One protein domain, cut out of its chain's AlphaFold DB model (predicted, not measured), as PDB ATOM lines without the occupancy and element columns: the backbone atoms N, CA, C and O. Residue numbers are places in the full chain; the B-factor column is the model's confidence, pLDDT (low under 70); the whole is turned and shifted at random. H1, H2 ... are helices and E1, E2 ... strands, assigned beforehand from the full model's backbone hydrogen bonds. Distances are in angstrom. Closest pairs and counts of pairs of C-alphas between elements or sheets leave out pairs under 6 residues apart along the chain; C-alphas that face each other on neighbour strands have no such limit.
ATOM      1  N   PRO A  20     133.897 297.155 309.285       82.88
ATOM      2  CA  PRO A  20     133.716 295.733 309.052       82.88
ATOM      3  C   PRO A  20     132.618 295.187 309.974       82.88
ATOM      4  O   PRO A  20     132.557 295.509 311.164       82.88
ATOM      5  N   THR A  21     131.776 294.319 309.431       90.62
ATOM      6  CA  THR A  21     130.733 293.610 310.167       90.62
ATOM      7  C   THR A  21     131.330 292.369 310.810       90.62
ATOM      8  O   THR A  21     131.828 291.479 310.122       90.62
ATOM      9  N   LEU A  22     131.283 292.278 312.139       91.81
ATOM     10  CA  LEU A  22     131.738 291.087 312.854       91.81
ATOM     11  C   LEU A  22     130.796 289.907 312.574       91.81
ATOM     12  O   LEU A  22     129.593 290.015 312.798       91.81
ATOM     13  N   LEU A  23     131.358 288.783 312.133       94.31
ATOM     14  CA  LEU A  23     130.623 287.557 311.810       94.31
ATOM     15  C   LEU A  23     130.794 286.488 312.891       94.31
ATOM     16  O   LEU A  23     129.835 285.824 313.278       94.31
ATOM     17  N   TYR A  24     132.007 286.361 313.432       93.44
ATOM     18  CA  TYR A  24     132.361 285.322 314.396       93.44
ATOM     19  C   TYR A  24     133.263 285.870 315.493       93.44
ATOM     20  O   TYR A  24     134.207 286.626 315.228       93.44
ATOM     21  N   LYS A  25     132.995 285.466 316.735       91.25
ATOM     22  CA  LYS A  25     133.743 285.909 317.909       91.25
ATOM     23  C   LYS A  25     134.043 284.739 318.834       91.25
ATOM     24  O   LYS A  25     133.200 284.354 319.638       91.25
ATOM     25  N   SER A  26     135.290 284.282 318.824       88.12
ATOM     26  CA  SER A  26     135.787 283.341 319.827       88.12
ATOM     27  C   SER A  26     136.746 284.005 320.813       88.12
ATOM     28  O   SER A  26     137.003 285.220 320.793       88.12
ATOM     29  N   THR A  27     137.272 283.189 321.721       82.19
ATOM     30  CA  THR A  27     138.370 283.555 322.620       82.19
ATOM     31  C   THR A  27     139.631 283.923 321.838       82.19
ATOM     32  O   THR A  27     140.295 284.898 322.181       82.19
ATOM     33  N   TYR A  28     139.934 283.187 320.765       79.88
ATOM     34  CA  TYR A  28     141.218 283.272 320.064       79.88
ATOM     35  C   TYR A  28     141.174 284.120 318.797       79.88
ATOM     36  O   TYR A  28     142.179 284.740 318.462       79.88
ATOM     37  N   PHE A  29     140.027 284.202 318.121       83.94
ATOM     38  CA  PHE A  29     139.904 284.871 316.827       83.94
ATOM     39  C   PHE A  29     138.643 285.714 316.720       83.94
ATOM     40  O   PHE A  29     137.614 285.428 317.337       83.94
ATOM     41  N   LEU A  30     138.731 286.729 315.868       88.06
ATOM     42  CA  LEU A  30     137.593 287.414 315.280       88.06
ATOM     43  C   LEU A  30     137.585 287.163 313.775       88.06
ATOM     44  O   LEU A  30     138.647 287.162 313.151       88.06
ATOM     45  N   ILE A  31     136.392 287.016 313.208       92.31
ATOM     46  CA  ILE A  31     136.186 287.000 311.758       92.31
ATOM     47  C   ILE A  31     135.173 288.082 311.434       92.31
ATOM     48  O   ILE A  31     134.131 288.176 312.089       92.31
ATOM     49  N   ALA A  32     135.492 288.907 310.448       92.19
ATOM     50  CA  ALA A  32     134.637 289.988 310.006       92.19
ATOM     51  C   ALA A  32     134.564 290.033 308.482       92.19
ATOM     52  O   ALA A  32     135.472 289.583 307.787       92.19
ATOM     53  N   SER A  33     133.474 290.598 307.987       92.00
ATOM     54  CA  SER A  33     133.228 290.867 306.578       92.00
ATOM     55  C   SER A  33     133.295 292.367 306.332       92.00
ATOM     56  O   SER A  33     132.785 293.149 307.133       92.00
ATOM     57  N   GLY A  34     133.855 292.769 305.202       87.94
ATOM     58  CA  GLY A  34     133.802 294.144 304.724       87.94
ATOM     59  C   GLY A  34     134.096 294.221 303.234       87.94
ATOM     60  O   GLY A  34     134.422 293.218 302.606       87.94
ATOM     61  N   GLU A  35     133.938 295.406 302.666       81.50
ATOM     62  CA  GLU A  35     134.283 295.699 301.276       81.50
ATOM     63  C   GLU A  35     135.630 296.421 301.227       81.50
ATOM     64  O   GLU A  35     135.809 297.449 301.884       81.50
ATOM     65  N   ASP A  36     136.592 295.882 300.481       69.00
ATOM     66  CA  ASP A  36     137.852 296.591 300.277       69.00
ATOM     67  C   ASP A  36     137.583 297.830 299.414       69.00
ATOM     68  O   ASP A  36     136.995 297.735 298.339       69.00
ATOM     69  N   LYS A  37     138.021 299.007 299.869       67.00
ATOM     70  CA  LYS A  37     137.841 300.252 299.109       67.00
ATOM     71  C   LYS A  37     138.530 300.213 297.743       67.00
ATOM     72  O   LYS A  37     138.118 300.941 296.848       67.00
ATOM     73  N   ASP A  38     139.600 299.426 297.616       66.00
ATOM     74  CA  ASP A  38     140.385 299.324 296.387       66.00
ATOM     75  C   ASP A  38     139.771 298.272 295.434       66.00
ATOM     76  O   ASP A  38     140.120 298.233 294.256       66.00
ATOM     77  N   TYR A  39     138.795 297.485 295.917       68.88
ATOM     78  CA  TYR A  39     138.017 296.501 295.158       68.88
ATOM     79  C   TYR A  39     136.515 296.683 295.407       68.88
ATOM     80  O   TYR A  39     135.833 295.815 295.957       68.88
ATOM     81  N   THR A  40     135.987 297.832 294.981       72.12
ATOM     82  CA  THR A  40     134.555 298.133 295.100       72.12
ATOM     83  C   THR A  40     133.708 297.065 294.409       72.12
ATOM     84  O   THR A  40     134.007 296.667 293.282       72.12
ATOM     85  N   GLY A  41     132.639 296.626 295.065       77.00
ATOM     86  CA  GLY A  41     131.778 295.537 294.602       77.00
ATOM     87  C   GLY A  41     132.223 294.137 295.037       77.00
ATOM     88  O   GLY A  41     131.464 293.196 294.825       77.00
ATOM     89  N   TYR A  42     133.387 293.992 295.687       83.31
ATOM     90  CA  TYR A  42     133.880 292.708 296.192       83.31
ATOM     91  C   TYR A  42     133.844 292.635 297.719       83.31
ATOM     92  O   TYR A  42     134.372 293.474 298.453       83.31
ATOM     93  N   ARG A  43     133.234 291.564 298.218       89.38
ATOM     94  CA  ARG A  43     133.228 291.181 299.623       89.38
ATOM     95  C   ARG A  43     134.562 290.539 299.984       89.38
ATOM     96  O   ARG A  43     135.008 289.610 299.323       89.38
ATOM     97  N   SER A  44     135.150 290.997 301.083       89.62
ATOM     98  CA  SER A  44     136.373 290.458 301.675       89.62
ATOM     99  C   SER A  44     136.115 289.952 303.089       89.62
ATOM    100  O   SER A  44     135.388 290.577 303.871       89.62
ATOM    101  N   ILE A  45     136.756 288.839 303.448       92.44
ATOM    102  CA  ILE A  45     136.702 288.280 304.802       92.44
ATOM    103  C   ILE A  45     138.050 288.450 305.485       92.44
ATOM    104  O   ILE A  45     139.079 287.959 305.021       92.44
ATOM    105  N   GLY A  46     138.022 289.138 306.621       89.50
ATOM    106  CA  GLY A  46     139.171 289.338 307.483       89.50
ATOM    107  C   GLY A  46     139.156 288.378 308.665       89.50
ATOM    108  O   GLY A  46     138.139 288.237 309.345       89.50
ATOM    109  N   VAL A  47     140.310 287.793 308.975       88.12
ATOM    110  CA  VAL A  47     140.574 287.118 310.249       88.12
ATOM    111  C   VAL A  47     141.549 287.942 311.076       88.12
ATOM    112  O   VAL A  47     142.527 288.492 310.568       88.12
ATOM    113  N   ARG A  48     141.293 288.044 312.377       81.94
ATOM    114  CA  ARG A  48     142.200 288.711 313.310       81.94
ATOM    115  C   ARG A  48     142.381 287.895 314.567       81.94
ATOM    116  O   ARG A  48     141.413 287.502 315.221       81.94
ATOM    117  N   TRP A  49     143.639 287.735 314.953       79.06
ATOM    118  CA  TRP A  49     143.989 287.132 316.225       79.06
ATOM    119  C   TRP A  49     143.515 288.012 317.385       79.06
ATOM    120  O   TRP A  49     143.809 289.208 317.450       79.06
ATOM    121  N   ARG A  50     142.761 287.420 318.308       73.56
ATOM    122  CA  ARG A  50     142.240 288.098 319.495       73.56
ATOM    123  C   ARG A  50     143.122 287.877 320.714       73.56
ATOM    124  O   ARG A  50     143.270 288.820 321.481       73.56
ATOM    125  N   LYS A  51     143.652 286.670 320.910       69.75
ATOM    126  CA  LYS A  51     144.395 286.297 322.125       69.75
ATOM    127  C   LYS A  51     145.265 285.068 321.877       69.75
ATOM    128  O   LYS A  51     144.778 284.104 321.292       69.75
ATOM    129  N   SER A  52     146.529 285.060 322.293       65.94
ATOM    130  CA  SER A  52     147.368 283.849 322.294       65.94
ATOM    131  C   SER A  52     147.034 282.926 323.475       65.94
ATOM    132  O   SER A  52     146.550 283.369 324.513       65.94
ATOM    133  N   ARG A  53     147.318 281.621 323.345       62.72
ATOM    134  CA  ARG A  53     147.029 280.606 324.383       62.72
ATOM    135  C   ARG A  53     147.676 280.910 325.742       62.72
ATOM    136  O   ARG A  53     147.140 280.492 326.759       62.72
ATOM    137  N   ASN A  54     148.783 281.653 325.751       58.94
ATOM    138  CA  ASN A  54     149.575 281.944 326.951       58.94
ATOM    139  C   ASN A  54     149.451 283.401 327.432       58.94
ATOM    140  O   ASN A  54     150.280 283.862 328.214       58.94
ATOM    141  N   GLU A  55     148.455 284.146 326.950       63.09
ATOM    142  CA  GLU A  55     148.240 285.539 327.355       63.09
ATOM    143  C   GLU A  55     147.180 285.645 328.451       63.09
ATOM    144  O   GLU A  55     146.164 284.948 328.439       63.09
ATOM    145  N   SER A  56     147.416 286.531 329.415       59.34
ATOM    146  CA  SER A  56     146.412 286.933 330.394       59.34
ATOM    147  C   SER A  56     145.458 287.955 329.758       59.34
ATOM    148  O   SER A  56     145.859 288.713 328.876       59.34
ATOM    149  N   ASP A  57     144.177 287.948 330.146       60.53
ATOM    150  CA  ASP A  57     143.136 288.792 329.516       60.53
ATOM    151  C   ASP A  57     143.370 290.305 329.680       60.53
ATOM    152  O   ASP A  57     142.754 291.114 328.988       60.53
ATOM    153  N   ASP A  58     144.256 290.678 330.598       59.97
ATOM    154  CA  ASP A  58     144.592 292.032 331.024       59.97
ATOM    155  C   ASP A  58     145.823 292.630 330.315       59.97
ATOM    156  O   ASP A  58     146.101 293.819 330.483       59.97
ATOM    157  N   LYS A  59     146.566 291.858 329.504       54.66
ATOM    158  CA  LYS A  59     147.769 292.359 328.813       54.66
ATOM    159  C   LYS A  59     147.488 292.870 327.401       54.66
ATOM    160  O   LYS A  59     146.695 292.325 326.641       54.66
ATOM    161  N   GLN A  60     148.204 293.933 327.030       50.41
ATOM    162  CA  GLN A  60     148.153 294.537 325.699       50.41
ATOM    163  C   GLN A  60     148.866 293.610 324.691       50.41
ATOM    164  O   GLN A  60     150.090 293.572 324.623       50.41
ATOM    165  N   ASN A  61     148.067 292.815 323.973       54.19
ATOM    166  CA  ASN A  61     148.458 291.718 323.076       54.19
ATOM    167  C   ASN A  61     149.618 292.012 322.096       54.19
ATOM    168  O   ASN A  61     149.411 292.754 321.128       54.19
ATOM    169  N   PRO A  62     150.776 291.340 322.220       51.44
ATOM    170  CA  PRO A  62     151.671 291.089 321.098       51.44
ATOM    171  C   PRO A  62     151.134 289.899 320.290       51.44
ATOM    172  O   PRO A  62     151.180 288.757 320.727       51.44
ATOM    173  N   LEU A  63     150.573 290.186 319.116       55.56
ATOM    174  CA  LEU A  63     149.973 289.210 318.203       55.56
ATOM    175  C   LEU A  63     150.703 287.860 318.127       55.56
ATOM    176  O   LEU A  63     151.932 287.800 318.079       55.56
ATOM    177  N   GLY A  64     149.903 286.788 318.078       49.28
ATOM    178  CA  GLY A  64     150.361 285.409 317.942       49.28
ATOM    179  C   GLY A  64     151.464 285.240 316.889       49.28
ATOM    180  O   GLY A  64     151.437 285.854 315.828       49.28
ATOM    181  N   PHE A  65     152.445 284.415 317.251       52.31
ATOM    182  CA  PHE A  65     153.711 284.131 316.565       52.31
ATOM    183  C   PHE A  65     153.530 283.712 315.068       52.31
ATOM    184  O   PHE A  65     152.510 283.090 314.765       52.31
ATOM    185  N   PRO A  66     154.514 283.959 314.159       48.31
ATOM    186  CA  PRO A  66     155.913 284.122 314.497       48.31
ATOM    187  C   PRO A  66     156.509 285.521 314.522       48.31
ATOM    188  O   PRO A  66     156.801 286.108 313.495       48.31
ATOM    189  N   LEU A  67     156.820 285.923 315.761       43.31
ATOM    190  CA  LEU A  67     157.664 287.027 316.212       43.31
ATOM    191  C   LEU A  67     157.149 288.423 315.935       43.31
ATOM    192  O   LEU A  67     157.501 288.989 314.914       43.31
ATOM    193  N   THR A  68     156.561 289.043 316.961       47.31
ATOM    194  CA  THR A  68     156.861 290.454 317.244       47.31
ATOM    195  C   THR A  68     156.325 290.902 318.599       47.31
ATOM    196  O   THR A  68     155.137 291.149 318.805       47.31
ATOM    197  N   ARG A  69     157.253 291.128 319.533       47.22
ATOM    198  CA  ARG A  69     157.042 292.163 320.549       47.22
ATOM    199  C   ARG A  69     156.860 293.489 319.797       47.22
ATOM    200  O   ARG A  69     157.715 293.836 318.992       47.22
ATOM    201  N   GLY A  70     155.761 294.200 320.040       51.97
ATOM    202  CA  GLY A  70     155.515 295.525 319.454       51.97
ATOM    203  C   GLY A  70     154.666 295.574 318.177       51.97
ATOM    204  O   GLY A  70     154.531 296.653 317.612       51.97
ATOM    205  N   THR A  71     154.056 294.475 317.713       53.50
ATOM    206  CA  THR A  71     153.103 294.545 316.586       53.50
ATOM    207  C   THR A  71     151.682 294.872 317.007       53.50
ATOM    208  O   THR A  71     151.124 294.278 317.928       53.50
ATOM    209  N   HIS A  72     151.068 295.774 316.249       59.97
ATOM    210  CA  HIS A  72     149.674 296.173 316.380       59.97
ATOM    211  C   HIS A  72     148.723 295.104 315.840       59.97
ATOM    212  O   HIS A  72     148.984 294.553 314.775       59.97
ATOM    213  N   LYS A  73     147.590 294.881 316.528       65.12
ATOM    214  CA  LYS A  73     146.487 294.000 316.091       65.12
ATOM    215  C   LYS A  73     146.200 294.181 314.599       65.12
ATOM    216  O   LYS A  73     145.822 295.277 314.235       65.12
ATOM    217  N   CYS A  74     146.312 293.171 313.743       69.06
ATOM    218  CA  CYS A  74     146.099 293.329 312.298       69.06
ATOM    219  C   CYS A  74     145.048 292.351 311.774       69.06
ATOM    220  O   CYS A  74     144.882 291.254 312.303       69.06
ATOM    221  N   TRP A  75     144.310 292.786 310.758       77.31
ATOM    222  CA  TRP A  75     143.391 291.934 310.015       77.31
ATOM    223  C   TRP A  75     144.135 291.322 308.832       77.31
ATOM    224  O   TRP A  75     144.809 292.037 308.095       77.31
ATOM    225  N   PHE A  76     143.992 290.014 308.655       81.56
ATOM    226  CA  PHE A  76     144.460 289.295 307.479       81.56
ATOM    227  C   PHE A  76     143.266 289.005 306.586       81.56
ATOM    228  O   PHE A  76     142.305 288.381 307.038       81.56
ATOM    229  N   ILE A  77     143.323 289.469 305.342       85.88
ATOM    230  CA  ILE A  77     142.325 289.122 304.332       85.88
ATOM    231  C   ILE A  77     142.600 287.689 303.887       85.88
ATOM    232  O   ILE A  77     143.744 287.323 303.611       85.88
ATOM    233  N   MET A  78     141.555 286.871 303.869       89.62
ATOM    234  CA  MET A  78     141.633 285.500 303.385       89.62
ATOM    235  C   MET A  78     141.275 285.432 301.896       89.62
ATOM    236  O   MET A  78     140.378 286.161 301.475       89.62
ATOM    237  N   PRO A  79     141.904 284.526 301.127       92.38
ATOM    238  CA  PRO A  79     141.412 284.132 299.809       92.38
ATOM    239  C   PRO A  79     139.947 283.671 299.856       92.38
ATOM    240  O   PRO A  79     139.537 283.019 300.822       92.38
ATOM    241  N   ASP A  80     139.175 284.001 298.818       93.38
ATOM    242  CA  ASP A  80     137.721 283.788 298.768       93.38
ATOM    243  C   ASP A  80     137.312 282.325 298.990       93.38
ATOM    244  O   ASP A  80     136.335 282.050 299.684       93.38
ATOM    245  N   ASP A  81     138.068 281.370 298.450       94.50
ATOM    246  CA  ASP A  81     137.815 279.933 298.572       94.50
ATOM    247  C   ASP A  81     137.999 279.427 300.014       94.50
ATOM    248  O   ASP A  81     137.135 278.727 300.560       94.50
ATOM    249  N   LEU A  82     139.085 279.841 300.671       96.31
ATOM    250  CA  LEU A  82     139.343 279.542 302.079       96.31
ATOM    251  C   LEU A  82     138.317 280.226 302.983       96.31
ATOM    252  O   LEU A  82     137.821 279.619 303.937       96.31
ATOM    253  N   ALA A  83     137.967 281.471 302.663       95.75
ATOM    254  CA  ALA A  83     136.939 282.214 303.368       95.75
ATOM    255  C   ALA A  83     135.582 281.516 303.272       95.75
ATOM    256  O   ALA A  83     134.935 281.295 304.295       95.75
ATOM    257  N   LEU A  84     135.180 281.095 302.074       97.06
ATOM    258  CA  LEU A  84     133.929 280.383 301.841       97.06
ATOM    259  C   LEU A  84     133.866 279.068 302.627       97.06
ATOM    260  O   LEU A  84     132.836 278.758 303.234       97.06
ATOM    261  N   CYS A  85     134.963 278.305 302.645       97.25
ATOM    262  CA  CYS A  85     135.062 277.075 303.427       97.25
ATOM    263  C   CYS A  85     134.879 277.354 304.928       97.25
ATOM    264  O   CYS A  85     134.044 276.727 305.586       97.25
ATOM    265  N   LEU A  86     135.596 278.352 305.454       96.25
ATOM    266  CA  LEU A  86     135.518 278.738 306.859       96.25
ATOM    267  C   LEU A  86     134.116 279.216 307.245       96.25
ATOM    268  O   LEU A  86     133.574 278.765 308.253       96.25
ATOM    269  N   LEU A  87     133.509 280.104 306.452       97.25
ATOM    270  CA  LEU A  87     132.180 280.639 306.744       97.25
ATOM    271  C   LEU A  87     131.123 279.530 306.776       97.25
ATOM    272  O   LEU A  87     130.296 279.497 307.687       97.25
ATOM    273  N   ASN A  88     131.182 278.581 305.837       97.56
ATOM    274  CA  ASN A  88     130.276 277.432 305.843       97.56
ATOM    275  C   ASN A  88     130.438 276.548 307.079       97.56
ATOM    276  O   ASN A  88     129.447 275.991 307.545       97.56
ATOM    277  N   HIS A  89     131.653 276.437 307.614       95.25
ATOM    278  CA  HIS A  89     131.908 275.682 308.835       95.25
ATOM    279  C   HIS A  89     131.380 276.397 310.089       95.25
ATOM    280  O   HIS A  89     130.839 275.755 310.985       95.25
ATOM    281  N   ILE A  90     131.518 277.724 310.165       94.88
ATOM    282  CA  ILE A  90     131.216 278.475 311.394       94.88
ATOM    283  C   ILE A  90     129.785 279.017 311.471       94.88
ATOM    284  O   ILE A  90     129.364 279.381 312.567       94.88
ATOM    285  N   LYS A  91     129.034 279.101 310.363       95.75
ATOM    286  CA  LYS A  91     127.710 279.763 310.311       95.75
ATOM    287  C   LYS A  91     126.687 279.231 311.325       95.75
ATOM    288  O   LYS A  91     125.827 279.977 311.789       95.75
ATOM    289  N   ASP A  92     126.809 277.960 311.704       94.62
ATOM    290  CA  ASP A  92     125.901 277.296 312.642       94.62
ATOM    291  C   ASP A  92     126.470 277.176 314.065       94.62
ATOM    292  O   ASP A  92     125.784 276.693 314.964       94.62
ATOM    293  N   SER A  93     127.696 277.654 314.292       94.38
ATOM    294  CA  SER A  93     128.333 277.660 315.613       94.38
ATOM    295  C   SER A  93     127.703 278.682 316.567       94.38
ATOM    296  O   SER A  93     127.117 279.682 316.145       94.38
ATOM    297  N   ASN A  94     127.876 278.466 317.874       93.25
ATOM    298  CA  ASN A  94     127.402 279.388 318.912       93.25
ATOM    299  C   ASN A  94     128.202 280.702 318.944       93.25
ATOM    300  O   ASN A  94     127.731 281.715 319.456       93.25
ATOM    301  N   GLU A  95     129.419 280.693 318.406       93.56
ATOM    302  CA  GLU A  95     130.307 281.847 318.297       93.56
ATOM    303  C   GLU A  95     130.022 282.709 317.055       93.56
ATOM    304  O   GLU A  95     130.594 283.798 316.919       93.56
ATOM    305  N   CYS A  96     129.143 282.253 316.156       95.50
ATOM    306  CA  CYS A  96     128.622 283.058 315.058       95.50
ATOM    307  C   CYS A  96     127.674 284.126 315.613       95.50
ATOM    308  O   CYS A  96     126.582 283.832 316.095       95.50
ATOM    309  N   VAL A  97     128.091 285.387 315.526       94.56
ATOM    310  CA  VAL A  97     127.358 286.516 316.116       94.56
ATOM    311  C   VAL A  97     126.372 287.161 315.147       94.56
ATOM    312  O   VAL A  97     125.496 287.900 315.585       94.56
ATOM    313  N   ASN A  98     126.505 286.901 313.843       93.38
ATOM    314  CA  ASN A  98     125.608 287.434 312.823       93.38
ATOM    315  C   ASN A  98     125.425 286.424 311.679       93.38
ATOM    316  O   ASN A  98     126.206 286.391 310.726       93.38
ATOM    317  N   LYS A  99     124.405 285.566 311.803       95.19
ATOM    318  CA  LYS A  99     124.132 284.491 310.836       95.19
ATOM    319  C   LYS A  99     123.690 285.020 309.477       95.19
ATOM    320  O   LYS A  99     124.142 284.503 308.461       95.19
ATOM    321  N   ASP A 100     122.865 286.061 309.455       95.44
ATOM    322  CA  ASP A 100     122.336 286.623 308.210       95.44
ATOM    323  C   ASP A 100     123.457 287.228 307.361       95.44
ATOM    324  O   ASP A 100     123.599 286.891 306.187       95.44
ATOM    325  N   GLU A 101     124.331 288.028 307.975       94.56
ATOM    326  CA  GLU A 101     125.495 288.587 307.276       94.56
ATOM    327  C   GLU A 101     126.522 287.512 306.908       94.56
ATOM    328  O   GLU A 101     127.175 287.616 305.871       94.56
ATOM    329  N   THR A 102     126.629 286.435 307.692       96.69
ATOM    330  CA  THR A 102     127.472 285.284 307.333       96.69
ATOM    331  C   THR A 102     126.934 284.570 306.091       96.69
ATOM    332  O   THR A 102     127.692 284.289 305.167       96.69
ATOM    333  N   ASN A 103     125.624 284.318 306.024       97.31
ATOM    334  CA  ASN A 103     124.983 283.700 304.861       97.31
ATOM    335  C   ASN A 103     125.073 284.593 303.620       97.31
ATOM    336  O   ASN A 103     125.343 284.098 302.527       97.31
ATOM    337  N   LYS A 104     124.908 285.908 303.791       95.75
ATOM    338  CA  LYS A 104     125.111 286.887 302.721       95.75
ATOM    339  C   LYS A 104     126.550 286.861 302.206       95.75
ATOM    340  O   LYS A 104     126.759 286.746 301.006       95.75
ATOM    341  N   ALA A 105     127.538 286.873 303.101       95.19
ATOM    342  CA  ALA A 105     128.943 286.763 302.724       95.19
ATOM    343  C   ALA A 105     129.249 285.456 301.971       95.19
ATOM    344  O   ALA A 105     129.965 285.482 300.977       95.19
ATOM    345  N   ILE A 106     128.665 284.325 302.381       97.19
ATOM    346  CA  ILE A 106     128.782 283.046 301.659       97.19
ATOM    347  C   ILE A 106     128.240 283.167 300.229       97.19
ATOM    348  O   ILE A 106     128.887 282.702 299.290       97.19
ATOM    349  N   GLN A 107     127.067 283.779 300.052       96.31
ATOM    350  CA  GLN A 107     126.468 283.976 298.730       96.31
ATOM    351  C   GLN A 107     127.326 284.886 297.849       96.31
ATOM    352  O   GLN A 107     127.582 284.539 296.698       96.31
ATOM    353  N   ASP A 108     127.793 286.008 298.396       94.62
ATOM    354  CA  ASP A 108     128.605 286.987 297.672       94.62
ATOM    355  C   ASP A 108     129.942 286.368 297.225       94.62
ATOM    356  O   ASP A 108     130.272 286.409 296.042       94.62
ATOM    357  N   LEU A 109     130.653 285.672 298.122       94.94
ATOM    358  CA  LEU A 109     131.892 284.960 297.774       94.94
ATOM    359  C   LEU A 109     131.660 283.851 296.740       94.94
ATOM    360  O   LEU A 109     132.482 283.641 295.853       94.94
ATOM    361  N   THR A 110     130.531 283.140 296.823       96.38
ATOM    362  CA  THR A 110     130.195 282.092 295.845       96.38
ATOM    363  C   THR A 110     130.035 282.669 294.439       96.38
ATOM    364  O   THR A 110     130.465 282.032 293.479       96.38
ATOM    365  N   LYS A 111     129.431 283.856 294.306       94.44
ATOM    366  CA  LYS A 111     129.302 284.558 293.019       94.44
ATOM    367  C   LYS A 111     130.658 285.049 292.514       94.44
ATOM    368  O   LYS A 111     131.023 284.747 291.383       94.44
ATOM    369  N   GLN A 112     131.449 285.670 293.393       92.38
ATOM    370  CA  GLN A 112     132.799 286.152 293.077       92.38
ATOM    371  C   GLN A 112     133.700 285.049 292.513       92.38
ATOM    372  O   GLN A 112     134.322 285.235 291.471       92.38
ATOM    373  N   ILE A 113     133.721 283.873 293.148       92.88
ATOM    374  CA  ILE A 113     134.521 282.724 292.691       92.88
ATOM    375  C   ILE A 113     134.068 282.230 291.309       92.88
ATOM    376  O   ILE A 113     134.885 281.748 290.524       92.88
ATOM    377  N   LYS A 114     132.773 282.343 290.998       93.25
ATOM    378  CA  LYS A 114     132.214 281.970 289.692       93.25
ATOM    379  C   LYS A 114     132.387 283.051 288.621       93.25
ATOM    380  O   LYS A 114     132.171 282.748 287.450       93.25
ATOM    381  N   GLY A 115     132.777 284.268 289.001       85.81
ATOM    382  CA  GLY A 115     132.843 285.421 288.101       85.81
ATOM    383  C   GLY A 115     131.467 285.961 287.691       85.81
ATOM    384  O   GLY A 115     131.337 286.470 286.579       85.81
TER     385      GLY A 115
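This is residues 20 to 115 of the 116 residues of an uncharacterized protein of Helicobacter sp. MIT 01-3238 (UniProt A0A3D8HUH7). Picture a small twisted wall of four antiparallel strands, with the helical hairpin of H1 and H2 covering one face and no named helix on the other. The long link between E3 and E4, residues 50 to 75, makes one end of the longest axis, and the last residues of H2 lie toward the opposite end. There are 96 residues printed, with four named strands and two named helices in the order E1 E2 E3 E4 H1 H2; the sheet runs E1, E2, E3, E4, and the class is mixed, helices and strands. The whole is compact, with a radius of gyration of the C-alphas of 14.4 A and spans of 42 by 31 by 19 A.

Start at C-alpha 21, at (130.733, 293.610, 310.167), where strand E1 begins; it covers residues 21 to 25. E2, residues 29 to 35, measures 19.8 A from first to last C-alpha, and E3, residues 43 to 49, measures 20.2 A. E4 is short, residues 76 to 78. Find C-alpha 80 at (137.721, 283.788, 298.768); from there H1 runs 15.2 A to residue 90. H2, residues 99 to 114, runs 22.8 A and ends with C-alpha 114 at (132.214, 281.970, 289.692).

Begin with the sheet, a meander, each strand the antiparallel neighbour of the one before; its strands' lines turn by 87 degrees from edge to edge. Between the inner strands E2 and E3, a hairpin, look for N 32 and O 46, 2.9 A apart. Between E1 and E2, also a hairpin, N 23 and O 31 are 2.8 A apart. In the hairpin of E3 and E4, N 47 and O 76 are 2.8 A apart. The edge strands E1 and E4 are apart. H1 and H2 are on the same face, in two layers, helices over a sheet, at heights over the sheet of 9.4 A and 9.3 A. H1 only just runs across the strands, at 61 degrees to E3 on the local plane; its closest C-alphas to E3 are Ala 83 and Ile 45, 6.2 A. H2 is only just slantwise, at 59.6 degrees to E2 on the local plane; its closest C-alphas to E1 are Thr 102 and Leu 23, 5.9 A. The helices touch, closest at the C-alphas of Leu 84 and Ile 106, 5.8 A, at a shallow tilt of 28 degrees, opposite ways. In both, every O i to N i+4 pair is within hydrogen-bond range.

The two C-alphas farthest apart, those of Asp 58 and Gly 115, are 45.0 A apart. The printed part has no cut. The link from E3 to E4, 26 residues, is long. The mean pLDDT of the printed part is 81.2; look for values under 70 at residues 36 to 39 and 51 to 74.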